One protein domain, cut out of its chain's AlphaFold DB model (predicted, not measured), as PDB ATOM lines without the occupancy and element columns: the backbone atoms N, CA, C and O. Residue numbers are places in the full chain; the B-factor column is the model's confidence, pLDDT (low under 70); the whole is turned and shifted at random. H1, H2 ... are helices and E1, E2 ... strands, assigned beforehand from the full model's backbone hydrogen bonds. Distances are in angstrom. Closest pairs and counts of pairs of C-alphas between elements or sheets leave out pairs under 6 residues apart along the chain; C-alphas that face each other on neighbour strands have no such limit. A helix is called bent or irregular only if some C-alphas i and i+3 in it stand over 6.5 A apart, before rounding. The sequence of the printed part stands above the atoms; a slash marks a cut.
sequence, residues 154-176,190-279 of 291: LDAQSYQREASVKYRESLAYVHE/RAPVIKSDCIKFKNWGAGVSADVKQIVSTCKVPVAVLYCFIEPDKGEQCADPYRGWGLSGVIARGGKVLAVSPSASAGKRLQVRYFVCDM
ATOM      1  N   LEU A 154       0.637  -0.878  18.087       67.31
ATOM      2  CA  LEU A 154       1.110  -1.564  19.294       67.31
ATOM      3  C   LEU A 154       2.336  -2.429  18.979       67.31
ATOM      4  O   LEU A 154       3.348  -2.346  19.683       67.31
ATOM      5  N   ASP A 155       2.292  -3.150  17.864       70.56
ATOM      6  CA  ASP A 155       3.428  -3.910  17.357       70.56
ATOM      7  C   ASP A 155       4.603  -2.989  17.004       70.56
ATOM      8  O   ASP A 155       5.732  -3.222  17.432       70.56
ATOM      9  N   ALA A 156       4.377  -1.874  16.307       65.56
ATOM     10  CA  ALA A 156       5.448  -0.925  15.990       65.56
ATOM     11  C   ALA A 156       6.136  -0.355  17.248       65.56
ATOM     12  O   ALA A 156       7.358  -0.155  17.251       65.56
ATOM     13  N   GLN A 157       5.379  -0.100  18.320       71.25
ATOM     14  CA  GLN A 157       5.928   0.349  19.602       71.25
ATOM     15  C   GLN A 157       6.742  -0.746  20.296       71.25
ATOM     16  O   GLN A 157       7.821  -0.452  20.823       71.25
ATOM     17  N   SER A 158       6.263  -1.992  20.294       72.56
ATOM     18  CA  SER A 158       6.998  -3.119  20.876       72.56
ATOM     19  C   SER A 158       8.312  -3.365  20.119       72.56
ATOM     20  O   SER A 158       9.376  -3.398  20.747       72.56
ATOM     21  N   TYR A 159       8.274  -3.354  18.780       67.12
ATOM     22  CA  TYR A 159       9.461  -3.447  17.925       67.12
ATOM     23  C   TYR A 159      10.463  -2.328  18.193       67.12
ATOM     24  O   TYR A 159      11.669  -2.565  18.182       67.12
ATOM     25  N   GLN A 160       9.997  -1.108  18.471       66.62
ATOM     26  CA  GLN A 160      10.875   0.007  18.819       66.62
ATOM     27  C   GLN A 160      11.566  -0.137  20.174       66.62
ATOM     28  O   GLN A 160      12.737   0.243  20.315       66.62
ATOM     29  N   ARG A 161      10.860  -0.666  21.177       72.06
ATOM     30  CA  ARG A 161      11.471  -0.967  22.477       72.06
ATOM     31  C   ARG A 161      12.544  -2.032  22.304       72.06
ATOM     32  O   ARG A 161      13.674  -1.822  22.739       72.06
ATOM     33  N   GLU A 162      12.219  -3.110  21.597       71.94
ATOM     34  CA  GLU A 162      13.157  -4.192  21.299       71.94
ATOM     35  C   GLU A 162      14.381  -3.679  20.523       71.94
ATOM     36  O   GLU A 162      15.520  -3.960  20.885       71.94
ATOM     37  N   ALA A 163      14.163  -2.842  19.511       68.38
ATOM     38  CA  ALA A 163      15.196  -2.146  18.751       68.38
ATOM     39  C   ALA A 163      16.138  -1.300  19.622       68.38
ATOM     40  O   ALA A 163      17.360  -1.343  19.463       68.38
ATOM     41  N   SER A 164      15.576  -0.518  20.544       71.19
ATOM     42  CA  SER A 164      16.346   0.355  21.437       71.19
ATOM     43  C   SER A 164      17.180  -0.453  22.431       71.19
ATOM     44  O   SER A 164      18.325  -0.095  22.717       71.19
ATOM     45  N   VAL A 165      16.626  -1.563  22.929       78.94
ATOM     46  CA  VAL A 165      17.349  -2.531  23.763       78.94
ATOM     47  C   VAL A 165      18.489  -3.159  22.963       78.94
ATOM     48  O   VAL A 165      19.643  -3.040  23.376       78.94
ATOM     49  N   LYS A 166      18.206  -3.686  21.764       74.19
ATOM     50  CA  LYS A 166      19.217  -4.268  20.867       74.19
ATOM     51  C   LYS A 166      20.341  -3.291  20.549       74.19
ATOM     52  O   LYS A 166      21.505  -3.686  20.545       74.19
ATOM     53  N   TYR A 167      20.039  -2.012  20.316       77.12
ATOM     54  CA  TYR A 167      21.068  -0.992  20.096       77.12
ATOM     55  C   TYR A 167      21.976  -0.809  21.319       77.12
ATOM     56  O   TYR A 167      23.200  -0.792  21.182       77.12
ATOM     57  N   ARG A 168      21.403  -0.710  22.525       80.88
ATOM     58  CA  ARG A 168      22.181  -0.572  23.770       80.88
ATOM     59  C   ARG A 168      23.048  -1.796  24.042       80.88
ATOM     60  O   ARG A 168      24.211  -1.640  24.407       80.88
ATOM     61  N   GLU A 169      22.510  -2.989  23.823       82.25
ATOM     62  CA  GLU A 169      23.250  -4.249  23.937       82.25
ATOM     63  C   GLU A 169      24.385  -4.325  22.914       82.25
ATOM     64  O   GLU A 169      25.515  -4.656  23.266       82.25
ATOM     65  N   SER A 170      24.114  -3.929  21.667       77.88
ATOM     66  CA  SER A 170      25.114  -3.843  20.597       77.88
ATOM     67  C   SER A 170      26.252  -2.897  20.971       77.88
ATOM     68  O   SER A 170      27.423  -3.240  20.814       77.88
ATOM     69  N   LEU A 171      25.928  -1.717  21.510       82.44
ATOM     70  CA  LEU A 171      26.928  -0.780  22.016       82.44
ATOM     71  C   LEU A 171      27.746  -1.402  23.149       82.44
ATOM     72  O   LEU A 171      28.973  -1.374  23.083       82.44
ATOM     73  N   ALA A 172      27.096  -1.974  24.165       84.94
ATOM     74  CA  ALA A 172      27.779  -2.591  25.301       84.94
ATOM     75  C   ALA A 172      28.725  -3.719  24.854       84.94
ATOM     76  O   ALA A 172      29.875  -3.771  25.294       84.94
ATOM     77  N   TYR A 173      28.280  -4.562  23.920       84.19
ATOM     78  CA  TYR A 173      29.087  -5.632  23.342       84.19
ATOM     79  C   TYR A 173      30.306  -5.092  22.587       84.19
ATOM     80  O   TYR A 173      31.428  -5.547  22.818       84.19
ATOM     81  N   VAL A 174      30.109  -4.092  21.721       82.25
ATOM     82  CA  VAL A 174      31.205  -3.439  20.986       82.25
ATOM     83  C   VAL A 174      32.200  -2.802  21.954       82.25
ATOM     84  O   VAL A 174      33.404  -2.961  21.769       82.25
ATOM     85  N   HIS A 175      31.726  -2.139  23.011       83.06
ATOM     86  CA  HIS A 175      32.584  -1.548  24.039       83.06
ATOM     87  C   HIS A 175      33.405  -2.598  24.799       83.06
ATOM     88  O   HIS A 175      34.604  -2.399  25.001       83.06
ATOM     89  N   GLU A 176      32.799  -3.720  25.188       85.31
ATOM     90  CA  GLU A 176      33.514  -4.793  25.885       85.31
ATOM     91  C   GLU A 176      34.537  -5.477  24.967       85.31
ATOM     92  O   GLU A 176      35.670  -5.724  25.383       85.31
ATOM     93  N   ARG A 190      31.668  -4.007  13.549       87.94
ATOM     94  CA  ARG A 190      30.729  -2.954  13.166       87.94
ATOM     95  C   ARG A 190      30.368  -3.084  11.693       87.94
ATOM     96  O   ARG A 190      31.240  -3.172  10.826       87.94
ATOM     97  N   ALA A 191      29.073  -3.054  11.412       91.31
ATOM     98  CA  ALA A 191      28.561  -2.928  10.059       91.31
ATOM     99  C   ALA A 191      29.052  -1.598   9.452       91.31
ATOM    100  O   ALA A 191      28.962  -0.558  10.115       91.31
ATOM    101  N   PRO A 192      29.596  -1.594   8.222       92.50
ATOM    102  CA  PRO A 192      30.078  -0.367   7.610       92.50
ATOM    103  C   PRO A 192      28.907   0.566   7.291       92.50
ATOM    104  O   PRO A 192      27.872   0.139   6.776       92.50
ATOM    105  N   VAL A 193      29.088   1.855   7.580       93.31
ATOM    106  CA  VAL A 193      28.110   2.891   7.235       93.31
ATOM    107  C   VAL A 193      28.215   3.200   5.742       93.31
ATOM    108  O   VAL A 193      29.298   3.484   5.232       93.31
ATOM    109  N   ILE A 194      27.085   3.159   5.043       93.69
ATOM    110  CA  ILE A 194      26.963   3.470   3.616       93.69
ATOM    111  C   ILE A 194      26.225   4.795   3.403       93.69
ATOM    112  O   ILE A 194      25.702   5.405   4.338       93.69
ATOM    113  N   LYS A 195      26.191   5.260   2.150       87.25
ATOM    114  CA  LYS A 195      25.474   6.486   1.782       87.25
ATOM    115  C   LYS A 195      23.981   6.367   2.111       87.25
ATOM    116  O   LYS A 195      23.365   5.322   1.928       87.25
ATOM    117  N   SER A 196      23.419   7.466   2.602       82.50
ATOM    118  CA  SER A 196      22.052   7.558   3.121       82.50
ATOM    119  C   SER A 196      20.977   7.795   2.054       82.50
ATOM    120  O   SER A 196      19.791   7.778   2.369       82.50
ATOM    121  N   ASP A 197      21.352   7.966   0.787       92.25
ATOM    122  CA  ASP A 197      20.451   8.320  -0.319       92.25
ATOM    123  C   ASP A 197      19.405   7.243  -0.663       92.25
ATOM    124  O   ASP A 197      18.425   7.527  -1.354       92.25
ATOM    125  N   CYS A 198      19.566   6.025  -0.142       94.31
ATOM    126  CA  CYS A 198      18.652   4.916  -0.386       94.31
ATOM    127  C   CYS A 198      17.551   4.726   0.675       94.31
ATOM    128  O   CYS A 198      16.753   3.794   0.531       94.31
ATOM    129  N   ILE A 199      17.448   5.592   1.694       96.00
ATOM    130  CA  ILE A 199      16.411   5.516   2.742       96.00
ATOM    131  C   ILE A 199      15.416   6.673   2.639       96.00
ATOM    132  O   ILE A 199      15.782   7.830   2.437       96.00
ATOM    133  N   LYS A 200      14.127   6.365   2.822       93.94
ATOM    134  CA  LYS A 200      13.051   7.362   2.916       93.94
ATOM    135  C   LYS A 200      12.211   7.126   4.162       93.94
ATOM    136  O   LYS A 200      11.795   6.000   4.418       93.94
ATOM    137  N   PHE A 201      11.902   8.199   4.881       90.38
ATOM    138  CA  PHE A 201      10.943   8.188   5.984       90.38
ATOM    139  C   PHE A 201       9.596   8.693   5.470       90.38
ATOM    140  O   PHE A 201       9.517   9.772   4.879       90.38
ATOM    141  N   LYS A 202       8.541   7.907   5.669       88.00
ATOM    142  CA  LYS A 202       7.160   8.273   5.335       88.00
ATOM    143  C   LYS A 202       6.313   8.253   6.599       88.00
ATOM    144  O   LYS A 202       6.609   7.490   7.510       88.00
ATOM    145  N   ASN A 203       5.252   9.049   6.650       80.88
ATOM    146  CA  ASN A 203       4.223   8.846   7.667       80.88
ATOM    147  C   ASN A 203       3.468   7.556   7.344       80.88
ATOM    148  O   ASN A 203       3.191   7.282   6.171       80.88
ATOM    149  N   TRP A 204       3.186   6.765   8.369       73.69
ATOM    150  CA  TRP A 204       2.348   5.585   8.251       73.69
ATOM    151  C   TRP A 204       0.960   5.950   8.782       73.69
ATOM    152  O   TRP A 204       0.859   6.471   9.883       73.69
ATOM    153  N   GLY A 205      -0.083   5.757   7.974       65.06
ATOM    154  CA  GLY A 205      -1.461   6.097   8.346       65.06
ATOM    155  C   GLY A 205      -1.768   7.601   8.467       65.06
ATOM    156  O   GLY A 205      -0.972   8.469   8.085       65.06
ATOM    157  N   ALA A 206      -2.977   7.898   8.951       57.00
ATOM    158  CA  ALA A 206      -3.469   9.239   9.263       57.00
ATOM    159  C   ALA A 206      -4.115   9.246  10.663       57.00
ATOM    160  O   ALA A 206      -4.838   8.324  11.015       57.00
ATOM    161  N   GLY A 207      -3.904  10.302  11.459       63.38
ATOM    162  CA  GLY A 207      -4.483  10.417  12.808       63.38
ATOM    163  C   GLY A 207      -3.541   9.937  13.919       63.38
ATOM    164  O   GLY A 207      -2.430  10.450  14.022       63.38
ATOM    165  N   VAL A 208      -3.977   8.991  14.765       53.16
ATOM    166  CA  VAL A 208      -3.202   8.458  15.917       53.16
ATOM    167  C   VAL A 208      -1.912   7.755  15.463       53.16
ATOM    168  O   VAL A 208      -0.906   7.759  16.167       53.16
ATOM    169  N   SER A 209      -1.895   7.247  14.231       58.91
ATOM    170  CA  SER A 209      -0.721   6.697  13.548       58.91
ATOM    171  C   SER A 209       0.318   7.748  13.125       58.91
ATOM    172  O   SER A 209       1.389   7.385  12.645       58.91
ATOM    173  N   ALA A 210       0.089   9.049  13.365       61.91
ATOM    174  CA  ALA A 210       1.043  10.112  13.029       61.91
ATOM    175  C   ALA A 210       2.415   9.953  13.703       61.91
ATOM    176  O   ALA A 210       3.422  10.425  13.158       61.91
ATOM    177  N   ASP A 211       2.468   9.267  14.843       70.75
ATOM    178  CA  ASP A 211       3.713   8.974  15.551       70.75
ATOM    179  C   ASP A 211       4.454   7.779  14.946       70.75
ATOM    180  O   ASP A 211       5.622   7.561  15.238       70.75
ATOM    181  N   VAL A 212       3.823   7.025  14.048       77.38
ATOM    182  CA  VAL A 212       4.452   5.921  13.331       77.38
ATOM    183  C   VAL A 212       4.979   6.415  11.987       77.38
ATOM    184  O   VAL A 212       4.285   6.976  11.135       77.38
ATOM    185  N   LYS A 213       6.269   6.194  11.780       85.75
ATOM    186  CA  LYS A 213       6.986   6.409  10.533       85.75
ATOM    187  C   LYS A 213       7.296   5.067   9.898       85.75
ATOM    188  O   LYS A 213       7.650   4.103  10.565       85.75
ATOM    189  N   GLN A 214       7.221   5.015   8.583       89.25
ATOM    190  CA  GLN A 214       7.697   3.895   7.798       89.25
ATOM    191  C   GLN A 214       9.059   4.248   7.206       89.25
ATOM    192  O   GLN A 214       9.191   5.225   6.463       89.25
ATOM    193  N   ILE A 215      10.062   3.436   7.522       93.44
ATOM    194  CA  ILE A 215      11.388   3.487   6.917       93.44
ATOM    195  C   ILE A 215      11.349   2.589   5.687       93.44
ATOM    196  O   ILE A 215      11.142   1.382   5.794       93.44
ATOM    197  N   VAL A 216      11.518   3.182   4.510       95.31
ATOM    198  CA  VAL A 216      11.523   2.475   3.227       95.31
ATOM    199  C   VAL A 216      12.951   2.426   2.706       95.31
ATOM    200  O   VAL A 216      13.569   3.473   2.498       95.31
ATOM    201  N   SER A 217      13.453   1.215   2.473       96.25
ATOM    202  CA  SER A 217      14.759   0.984   1.869       96.25
ATOM    203  C   SER A 217      14.622   0.786   0.367       96.25
ATOM    204  O   SER A 217      13.843  -0.033  -0.106       96.25
ATOM    205  N   THR A 218      15.421   1.525  -0.391       96.75
ATOM    206  CA  THR A 218      15.664   1.300  -1.825       96.75
ATOM    207  C   THR A 218      17.089   0.802  -2.073       96.75
ATOM    208  O   THR A 218      17.555   0.744  -3.210       96.75
ATOM    209  N   CYS A 219      17.799   0.441  -0.999       95.31
ATOM    210  CA  CYS A 219      19.182   0.005  -1.056       95.31
ATOM    211  C   CYS A 219      19.292  -1.348  -1.782       95.31
ATOM    212  O   CYS A 219      18.411  -2.210  -1.700       95.31
ATOM    213  N   LYS A 220      20.409  -1.556  -2.490       95.94
ATOM    214  CA  LYS A 220      20.710  -2.814  -3.200       95.94
ATOM    215  C   LYS A 220      21.239  -3.921  -2.280       95.94
ATOM    216  O   LYS A 220      21.477  -5.023  -2.758       95.94
ATOM    217  N   VAL A 221      21.402  -3.635  -0.995       95.62
ATOM    218  CA  VAL A 221      21.881  -4.545   0.051       95.62
ATOM    219  C   VAL A 221      20.893  -4.540   1.223       95.62
ATOM    220  O   VAL A 221      20.137  -3.570   1.351       95.62
ATOM    221  N   PRO A 222      20.828  -5.606   2.040       95.69
ATOM    222  CA  PRO A 222      20.135  -5.545   3.323       95.69
ATOM    223  C   PRO A 222      20.791  -4.491   4.222       95.69
ATOM    224  O   PRO A 222      22.016  -4.378   4.266       95.69
ATOM    225  N   VAL A 223      19.980  -3.712   4.934       96.44
ATOM    226  CA  VAL A 223      20.463  -2.580   5.739       96.44
ATOM    227  C   VAL A 223      19.794  -2.521   7.099       96.44
ATOM    228  O   VAL A 223      18.639  -2.903   7.241       96.44
ATOM    229  N   ALA A 224      20.493  -1.978   8.087       94.50
ATOM    230  CA  ALA A 224      19.888  -1.500   9.325       94.50
ATOM    231  C   ALA A 224      20.057   0.020   9.389       94.50
ATOM    232  O   ALA A 224      21.063   0.564   8.929       94.50
ATOM    233  N   VAL A 225      19.055   0.713   9.921       94.19
ATOM    234  CA  VAL A 225      19.017   2.173   9.976       94.19
ATOM    235  C   VAL A 225      19.044   2.597  11.431       94.19
ATOM    236  O   VAL A 225      18.111   2.326  12.181       94.19
ATOM    237  N   LEU A 226      20.107   3.288  11.822       92.81
ATOM    238  CA  LEU A 226      20.175   3.984  13.098       92.81
ATOM    239  C   LEU A 226      19.552   5.367  12.898       92.81
ATOM    240  O   LEU A 226      20.063   6.140  12.096       92.81
ATOM    241  N   TYR A 227      18.457   5.686  13.582       91.94
ATOM    242  CA  TYR A 227      17.702   6.927  13.384       91.94
ATOM    243  C   TYR A 227      17.452   7.661  14.702       91.94
ATOM    244  O   TYR A 227      17.372   7.062  15.768       91.94
ATOM    245  N   CYS A 228      17.299   8.976  14.616       89.56
ATOM    246  CA  CYS A 228      16.910   9.839  15.716       89.56
ATOM    247  C   CYS A 228      15.973  10.930  15.188       89.56
ATOM    248  O   CYS A 228      16.316  11.682  14.267       89.56
ATOM    249  N   PHE A 229      14.766  10.971  15.749       87.88
ATOM    250  CA  PHE A 229      13.756  11.977  15.436       87.88
ATOM    251  C   PHE A 229      14.028  13.238  16.254       87.88
ATOM    252  O   PHE A 229      14.202  13.152  17.465       87.88
ATOM    253  N   ILE A 230      14.048  14.389  15.584       85.81
ATOM    254  CA  ILE A 230      14.274  15.704  16.181       85.81
ATOM    255  C   ILE A 230      12.982  16.504  16.081       85.81
ATOM    256  O   ILE A 230      12.488  16.791  14.981       85.81
ATOM    257  N   GLU A 231      12.451  16.886  17.237       81.56
ATOM    258  CA  GLU A 231      11.396  17.889  17.319       81.56
ATOM    259  C   GLU A 231      11.995  19.290  17.093       81.56
ATOM    260  O   GLU A 231      12.989  19.624  17.736       81.56
ATOM    261  N   PRO A 232      11.391  20.150  16.249       74.44
ATOM    262  CA  PRO A 232      11.937  21.479  15.942       74.44
ATOM    263  C   PRO A 232      12.218  22.347  17.177       74.44
ATOM    264  O   PRO A 232      13.154  23.139  17.175       74.44
ATOM    265  N   ASP A 233      11.418  22.170  18.232       75.56
ATOM    266  CA  ASP A 233      11.436  23.014  19.432       75.56
ATOM    267  C   ASP A 233      12.206  22.387  20.606       75.56
ATOM    268  O   ASP A 233      12.389  23.027  21.642       75.56
ATOM    269  N   LYS A 234      12.647  21.128  20.485       67.38
ATOM    270  CA  LYS A 234      13.413  20.437  21.528       67.38
ATOM    271  C   LYS A 234      14.786  20.110  20.966       67.38
ATOM    272  O   LYS A 234      14.902  19.123  20.263       67.38
ATOM    273  N   GLY A 235      15.777  20.944  21.302       65.06
ATOM    274  CA  GLY A 235      17.153  21.005  20.772       65.06
ATOM    275  C   GLY A 235      17.870  19.693  20.387       65.06
ATOM    276  O   GLY A 235      17.407  18.916  19.561       65.06
ATOM    277  N   GLU A 236      19.093  19.462  20.875       68.31
ATOM    278  CA  GLU A 236      19.940  18.364  20.370       68.31
ATOM    279  C   GLU A 236      19.579  16.980  20.949       68.31
ATOM    280  O   GLU A 236      20.396  16.315  21.584       68.31
ATOM    281  N   GLN A 237      18.362  16.497  20.685       72.62
ATOM    282  CA  GLN A 237      17.902  15.158  21.098       72.62
ATOM    283  C   GLN A 237      18.821  14.023  20.608       72.62
ATOM    284  O   GLN A 237      18.865  12.961  21.220       72.62
ATOM    285  N   CYS A 238      19.578  14.265  19.533       81.38
ATOM    286  CA  CYS A 238      20.491  13.297  18.926       81.38
ATOM    287  C   CYS A 238      21.970  13.489  19.301       81.38
ATOM    288  O   CYS A 238      22.811  12.750  18.779       81.38
ATOM    289  N   ALA A 239      22.319  14.478  20.135       78.81
ATOM    290  CA  ALA A 239      23.712  14.677  20.555       78.81
ATOM    291  C   ALA A 239      24.184  13.551  21.485       78.81
ATOM    292  O   ALA A 239      25.288  13.022  21.318       78.81
ATOM    293  N   ASP A 240      23.319  13.126  22.410       77.88
ATOM    294  CA  ASP A 240      23.607  12.027  23.326       77.88
ATOM    295  C   ASP A 240      23.733  10.695  22.546       77.88
ATOM    296  O   ASP A 240      22.810  10.312  21.827       77.88
ATOM    297  N   PRO A 241      24.865   9.970  22.637       69.94
ATOM    298  CA  PRO A 241      25.027   8.658  22.001       69.94
ATOM    299  C   PRO A 241      24.068   7.574  22.510       69.94
ATOM    300  O   PRO A 241      23.836   6.592  21.799       69.94
ATOM    301  N   TYR A 242      23.536   7.731  23.722       70.69
ATOM    302  CA  TYR A 242      22.749   6.724  24.437       70.69
ATOM    303  C   TYR A 242      21.249   7.046  24.500       70.69
ATOM    304  O   TYR A 242      20.452   6.190  24.903       70.69
ATOM    305  N   ARG A 243      20.845   8.267  24.125       71.50
ATOM    306  CA  ARG A 243      19.452   8.740  24.183       71.50
ATOM    307  C   ARG A 243      18.991   9.276  22.830       71.50
ATOM    308  O   ARG A 243      19.791   9.751  22.040       71.50
ATOM    309  N   GLY A 244      17.692   9.158  22.550       78.31
ATOM    310  CA  GLY A 244      17.067   9.677  21.323       78.31
ATOM    311  C   GLY A 244      17.289   8.840  20.056       78.31
ATOM    312  O   GLY A 244      16.538   8.992  19.096       78.31
ATOM    313  N   TRP A 245      18.262   7.927  20.059       85.38
ATOM    314  CA  TRP A 245      18.533   7.015  18.949       85.38
ATOM    315  C   TRP A 245      17.739   5.710  19.060       85.38
ATOM    316  O   TRP A 245      17.704   5.082  20.118       85.38
ATOM    317  N   GLY A 246      17.152   5.289  17.943       86.31
ATOM    318  CA  GLY A 246      16.575   3.965  17.732       86.31
ATOM    319  C   GLY A 246      17.279   3.249  16.581       86.31
ATOM    320  O   GLY A 246      17.805   3.889  15.669       86.31
ATOM    321  N   LEU A 247      17.302   1.920  16.619       89.25
ATOM    322  CA  LEU A 247      17.908   1.086  15.581       89.25
ATOM    323  C   LEU A 247      16.830   0.253  14.903       89.25
ATOM    324  O   LEU A 247      16.138  -0.506  15.561       89.25
ATOM    325  N   SER A 248      16.689   0.336  13.587       90.50
ATOM    326  CA  SER A 248      15.748  -0.542  12.898       90.50
ATOM    327  C   SER A 248      16.197  -2.003  12.967       90.50
ATOM    328  O   SER A 248      17.393  -2.300  13.010       90.50
ATOM    329  N   GLY A 249      15.248  -2.933  12.846       87.44
ATOM    330  CA  GLY A 249      15.583  -4.288  12.406       87.44
ATOM    331  C   GLY A 249      16.272  -4.280  11.034       87.44
ATOM    332  O   GLY A 249      16.281  -3.259  10.334       87.44
ATOM    333  N   VAL A 250      16.841  -5.420  10.634       91.50
ATOM    334  CA  VAL A 250      17.426  -5.562   9.294       91.50
ATOM    335  C   VAL A 250      16.313  -5.468   8.254       91.50
ATOM    336  O   VAL A 250      15.415  -6.303   8.191       91.50
ATOM    337  N   ILE A 251      16.388  -4.436   7.425       94.00
ATOM    338  CA  ILE A 251      15.501  -4.203   6.298       94.00
ATOM    339  C   ILE A 251      16.091  -4.943   5.101       94.00
ATOM    340  O   ILE A 251      17.190  -4.629   4.636       94.00
ATOM    341  N   ALA A 252      15.353  -5.923   4.583       94.25
ATOM    342  CA  ALA A 252      15.713  -6.594   3.342       94.25
ATOM    343  C   ALA A 252      15.807  -5.594   2.168       94.25
ATOM    344  O   ALA A 252      15.302  -4.470   2.224       94.25
ATOM    345  N   ARG A 253      16.436  -6.016   1.068       94.88
ATOM    346  CA  ARG A 253      16.542  -5.210  -0.160       94.88
ATOM    347  C   ARG A 253      15.156  -4.775  -0.645       94.88
ATOM    348  O   ARG A 253      14.298  -5.623  -0.865       94.88
ATOM    349  N   GLY A 254      14.941  -3.470  -0.825       92.88
ATOM    350  CA  GLY A 254      13.631  -2.937  -1.235       92.88
ATOM    351  C   GLY A 254      12.541  -2.999  -0.150       92.88
ATOM    352  O   GLY A 254      11.381  -2.701  -0.432       92.88
ATOM    353  N   GLY A 255      12.888  -3.436   1.063       94.19
ATOM    354  CA  GLY A 255      11.954  -3.662   2.157       94.19
ATOM    355  C   GLY A 255      11.544  -2.388   2.891       94.19
ATOM    356  O   GLY A 255      11.983  -1.272   2.593       94.19
ATOM    357  N   LYS A 256      10.696  -2.569   3.902       93.94
ATOM    358  CA  LYS A 256      10.213  -1.495   4.769       93.94
ATOM    359  C   LYS A 256      10.062  -1.987   6.203       93.94
ATOM    360  O   LYS A 256       9.819  -3.169   6.419       93.94
ATOM    361  N   VAL A 257      10.170  -1.073   7.157       91.56
ATOM    362  CA  VAL A 257       9.948  -1.338   8.585       91.56
ATOM    363  C   VAL A 257       9.289  -0.124   9.232       91.56
ATOM    364  O   VAL A 257       9.402   0.992   8.717       91.56
ATOM    365  N   LEU A 258       8.565  -0.336  10.327       88.12
ATOM    366  CA  LEU A 258       7.949   0.738  11.099       88.12
ATOM    367  C   LEU A 258       8.905   1.249  12.185       88.12
ATOM    368  O   LEU A 258       9.738   0.514  12.709       88.12
ATOM    369  N   ALA A 259       8.785   2.531  12.501       86.06
ATOM    370  CA  ALA A 259       9.520   3.225  13.541       86.06
ATOM    371  C   ALA A 259       8.610   4.280  14.173       86.06
ATOM    372  O   ALA A 259       8.046   5.109  13.480       86.06
ATOM    373  N   VAL A 260       8.493   4.282  15.488       79.81
ATOM    374  CA  VAL A 260       7.744   5.262  16.276       79.81
ATOM    375  C   VAL A 260       8.598   6.504  16.603       79.81
ATOM    376  O   VAL A 260       9.794   6.423  16.887       79.81
ATOM    377  N   SER A 261       8.014   7.693  16.528       76.00
ATOM    378  CA  SER A 261       8.619   8.928  17.021       76.00
ATOM    379  C   SER A 261       8.273   9.137  18.499       76.00
ATOM    380  O   SER A 261       7.147   8.862  18.900       76.00
ATOM    381  N   PRO A 262       9.196   9.666  19.318       65.12
ATOM    382  CA  PRO A 262       9.033   9.766  20.774       65.12
ATOM    383  C   PRO A 262       7.984  10.790  21.242       65.12
ATOM    384  O   PRO A 262       7.743  10.920  22.440       65.12
ATOM    385  N   SER A 263       7.392  11.555  20.331       59.81
ATOM    386  CA  SER A 263       6.442  12.619  20.638       59.81
ATOM    387  C   SER A 263       5.207  12.456  19.777       59.81
ATOM    388  O   SER A 263       5.357  12.126  18.597       59.81
ATOM    389  N   ALA A 264       4.047  12.751  20.387       55.03
ATOM    390  CA  ALA A 264       2.790  13.087  19.729       55.03
ATOM    391  C   ALA A 264       3.054  14.268  18.798       55.03
ATOM    392  O   ALA A 264       2.850  15.439  19.135       55.03
ATOM    393  N   SER A 265       3.591  13.959  17.627       54.09
ATOM    394  CA  SER A 265       4.097  14.934  16.669       54.09
ATOM    395  C   SER A 265       2.932  15.453  15.849       54.09
ATOM    396  O   SER A 265       3.026  15.534  14.624       54.09
ATOM    397  N   ALA A 266       1.815  15.751  16.521       51.84
ATOM    398  CA  ALA A 266       0.548  16.143  15.937       51.84
ATOM    399  C   ALA A 266       0.775  17.367  15.038       51.84
ATOM    400  O   ALA A 266       0.854  18.505  15.493       51.84
ATOM    401  N   GLY A 267       0.986  17.102  13.747       53.06
ATOM    402  CA  GLY A 267       1.236  18.101  12.711       53.06
ATOM    403  C   GLY A 267       2.655  18.680  12.618       53.06
ATOM    404  O   GLY A 267       2.905  19.462  11.700       53.06
ATOM    405  N   LYS A 268       3.612  18.324  13.488       63.25
ATOM    406  CA  LYS A 268       4.976  18.886  13.401       63.25
ATOM    407  C   LYS A 268       5.833  18.118  12.392       63.25
ATOM    408  O   LYS A 268       5.921  16.892  12.423       63.25
ATOM    409  N   ARG A 269       6.512  18.853  11.502       67.62
ATOM    410  CA  ARG A 269       7.541  18.286  10.616       67.62
ATOM    411  C   ARG A 269       8.741  17.873  11.467       67.62
ATOM    412  O   ARG A 269       9.556  18.718  11.827       67.62
ATOM    413  N   LEU A 270       8.834  16.588  11.790       75.75
ATOM    414  CA  LEU A 270      10.020  16.028  12.428       75.75
ATOM    415  C   LEU A 270      11.191  16.061  11.452       75.75
ATOM    416  O   LEU A 270      11.061  15.646  10.296       75.75
ATOM    417  N   GLN A 271      12.339  16.519  11.932       85.56
ATOM    418  CA  GLN A 271      13.598  16.265  11.245       85.56
ATOM    419  C   GLN A 271      14.118  14.896  11.683       85.56
ATOM    420  O   GLN A 271      13.864  14.454  12.801       85.56
ATOM    421  N   VAL A 272      14.837  14.205  10.803       88.69
ATOM    422  CA  VAL A 272      15.407  12.891  11.115       88.69
ATOM    423  C   VAL A 272      16.893  12.925  10.822       88.69
ATOM    424  O   VAL A 272      17.294  13.186   9.688       88.69
ATOM    425  N   ARG A 273      17.712  12.632  11.834       90.44
ATOM    426  CA  ARG A 273      19.117  12.263  11.635       90.44
ATOM    427  C   ARG A 273      19.203  10.748  11.585       90.44
ATOM    428  O   ARG A 273      18.602  10.079  12.420       90.44
ATOM    429  N   TYR A 274      19.925  10.203  10.615       93.50
ATOM    430  CA  TYR A 274      20.067   8.759  10.501       93.50
ATOM    431  C   TYR A 274      21.372   8.344   9.823       93.50
ATOM    432  O   TYR A 274      21.964   9.106   9.059       93.50
ATOM    433  N   PHE A 275      21.778   7.109  10.098       94.31
ATOM    434  CA  PHE A 275      22.887   6.403   9.468       94.31
ATOM    435  C   PHE A 275      22.387   5.069   8.924       94.31
ATOM    436  O   PHE A 275      21.484   4.456   9.496       94.31
ATOM    437  N   VAL A 276      22.975   4.624   7.818       95.56
ATOM    438  CA  VAL A 276      22.600   3.377   7.148       95.56
ATOM    439  C   VAL A 276      23.787   2.441   7.206       95.56
ATOM    440  O   VAL A 276      24.859   2.798   6.728       95.56
ATOM    441  N   CYS A 277      23.605   1.262   7.782       95.31
ATOM    442  CA  CYS A 277      24.646   0.250   7.867       95.31
ATOM    443  C   CYS A 277      24.365  -0.884   6.885       95.31
ATOM    444  O   CYS A 277      23.232  -1.366   6.813       95.31
ATOM    445  N   ASP A 278      25.386  -1.318   6.151       95.44
ATOM    446  CA  ASP A 278      25.307  -2.497   5.289       95.44
ATOM    447  C   ASP A 278      25.373  -3.774   6.136       95.44
ATOM    448  O   ASP A 278      26.372  -4.045   6.804       95.44
ATOM    449  N   MET A 279      24.297  -4.556   6.086       94.50
ATOM    450  CA  MET A 279      24.120  -5.784   6.860       94.50
ATOM    451  C   MET A 279      24.397  -7.041   6.023       94.50
ATOM    452  O   MET A 279      23.974  -8.135   6.393       94.50
TER     453      MET A 279
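This is residues 154 to 176 and 190 to 279 of the 291 residues of an uncharacterized protein of Pseudomonas sp. ABC1 (UniProt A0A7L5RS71). Two small three-stranded sheets, E4 E3 E6 and E1 E2 E5, stand face to face as a sandwich, their strands crossed at 36 degrees. One long helix, H1, runs past one side of it, its residues 154 to 168 packing beside the edge strands E5 and E4, while short H2 lies at the end of the other strands of E1 E2 E5. The printed part has 113 residues with two named helices and six named strands, in the order H1 E1 H2 E2 E3 E4 E5 E6; both sheets are antiparallel and the class is mixed. The whole is compact, with a radius of gyration of the C-alphas of 13.7 A and spans of 38 by 30 by 26 A.

Start at inner strand E3, residues 223 to 230, with E6, residues 271 to 278, antiparallel at 164 degrees; N 228 and O 273 are 2.8 A apart. Beside E3 also find E4, residues 245 to 247, its hairpin partner, with N 246 and O 227 at 2.8 A. In the facing sheet, E2, residues 212 to 217, has two antiparallel neighbours: E1, residues 199 to 203, with N 202 and O 214 at 2.9 A, and E5, residues 256 to 260, with N 213 and O 259 at 2.7 A. The facing parts of the two sheets are 10.1 A centre to centre. H1, residues 154 to 176, is on the sheet E1 E2 E5 at a height over the sheet of 4.5 A, only just above its level, and its closest C-alphas to E5 are those of Ala 156 and Leu 258, 5.7 A apart. H1 only grazes the sheet E4 E3 E6, with residues 159 to 168; the closest C-alphas of H1 and E4 are those of Ser 164 and Gly 246, 5.2 A apart. In H1 every O i to N i+4 pair is within hydrogen-bond range; H2, residues 208 to 211, is too short for one and only grazes the sheet E1 E2 E5. H1 and H2 are apart.

Find C-alpha 154 at (1.110, -1.564, 19.294); from there H1 runs 33.2 A to C-alpha 176. E1 spans 13.6 A, E2 16.2 A, E3 21.9 A, E4 6.8 A and E5 13.6 A. H2 is only just irregular: C-alphas 208 and 211 are 6.9 A apart. E6 runs 22.9 A, to C-alpha 278 at (25.307, -2.497, 5.289).

The two farthest C-alphas, of Glu 176 and Gly 207, are 43.0 A apart. Residues 177 to 189 are not printed, and C-alphas 176 and 190 are 13.1 A apart across the cut. The link E3 to E4 is long. Mean pLDDT of the printed part is 81.3; look for values under 70 at, among others, residues 205 to 210 and 262 to 269.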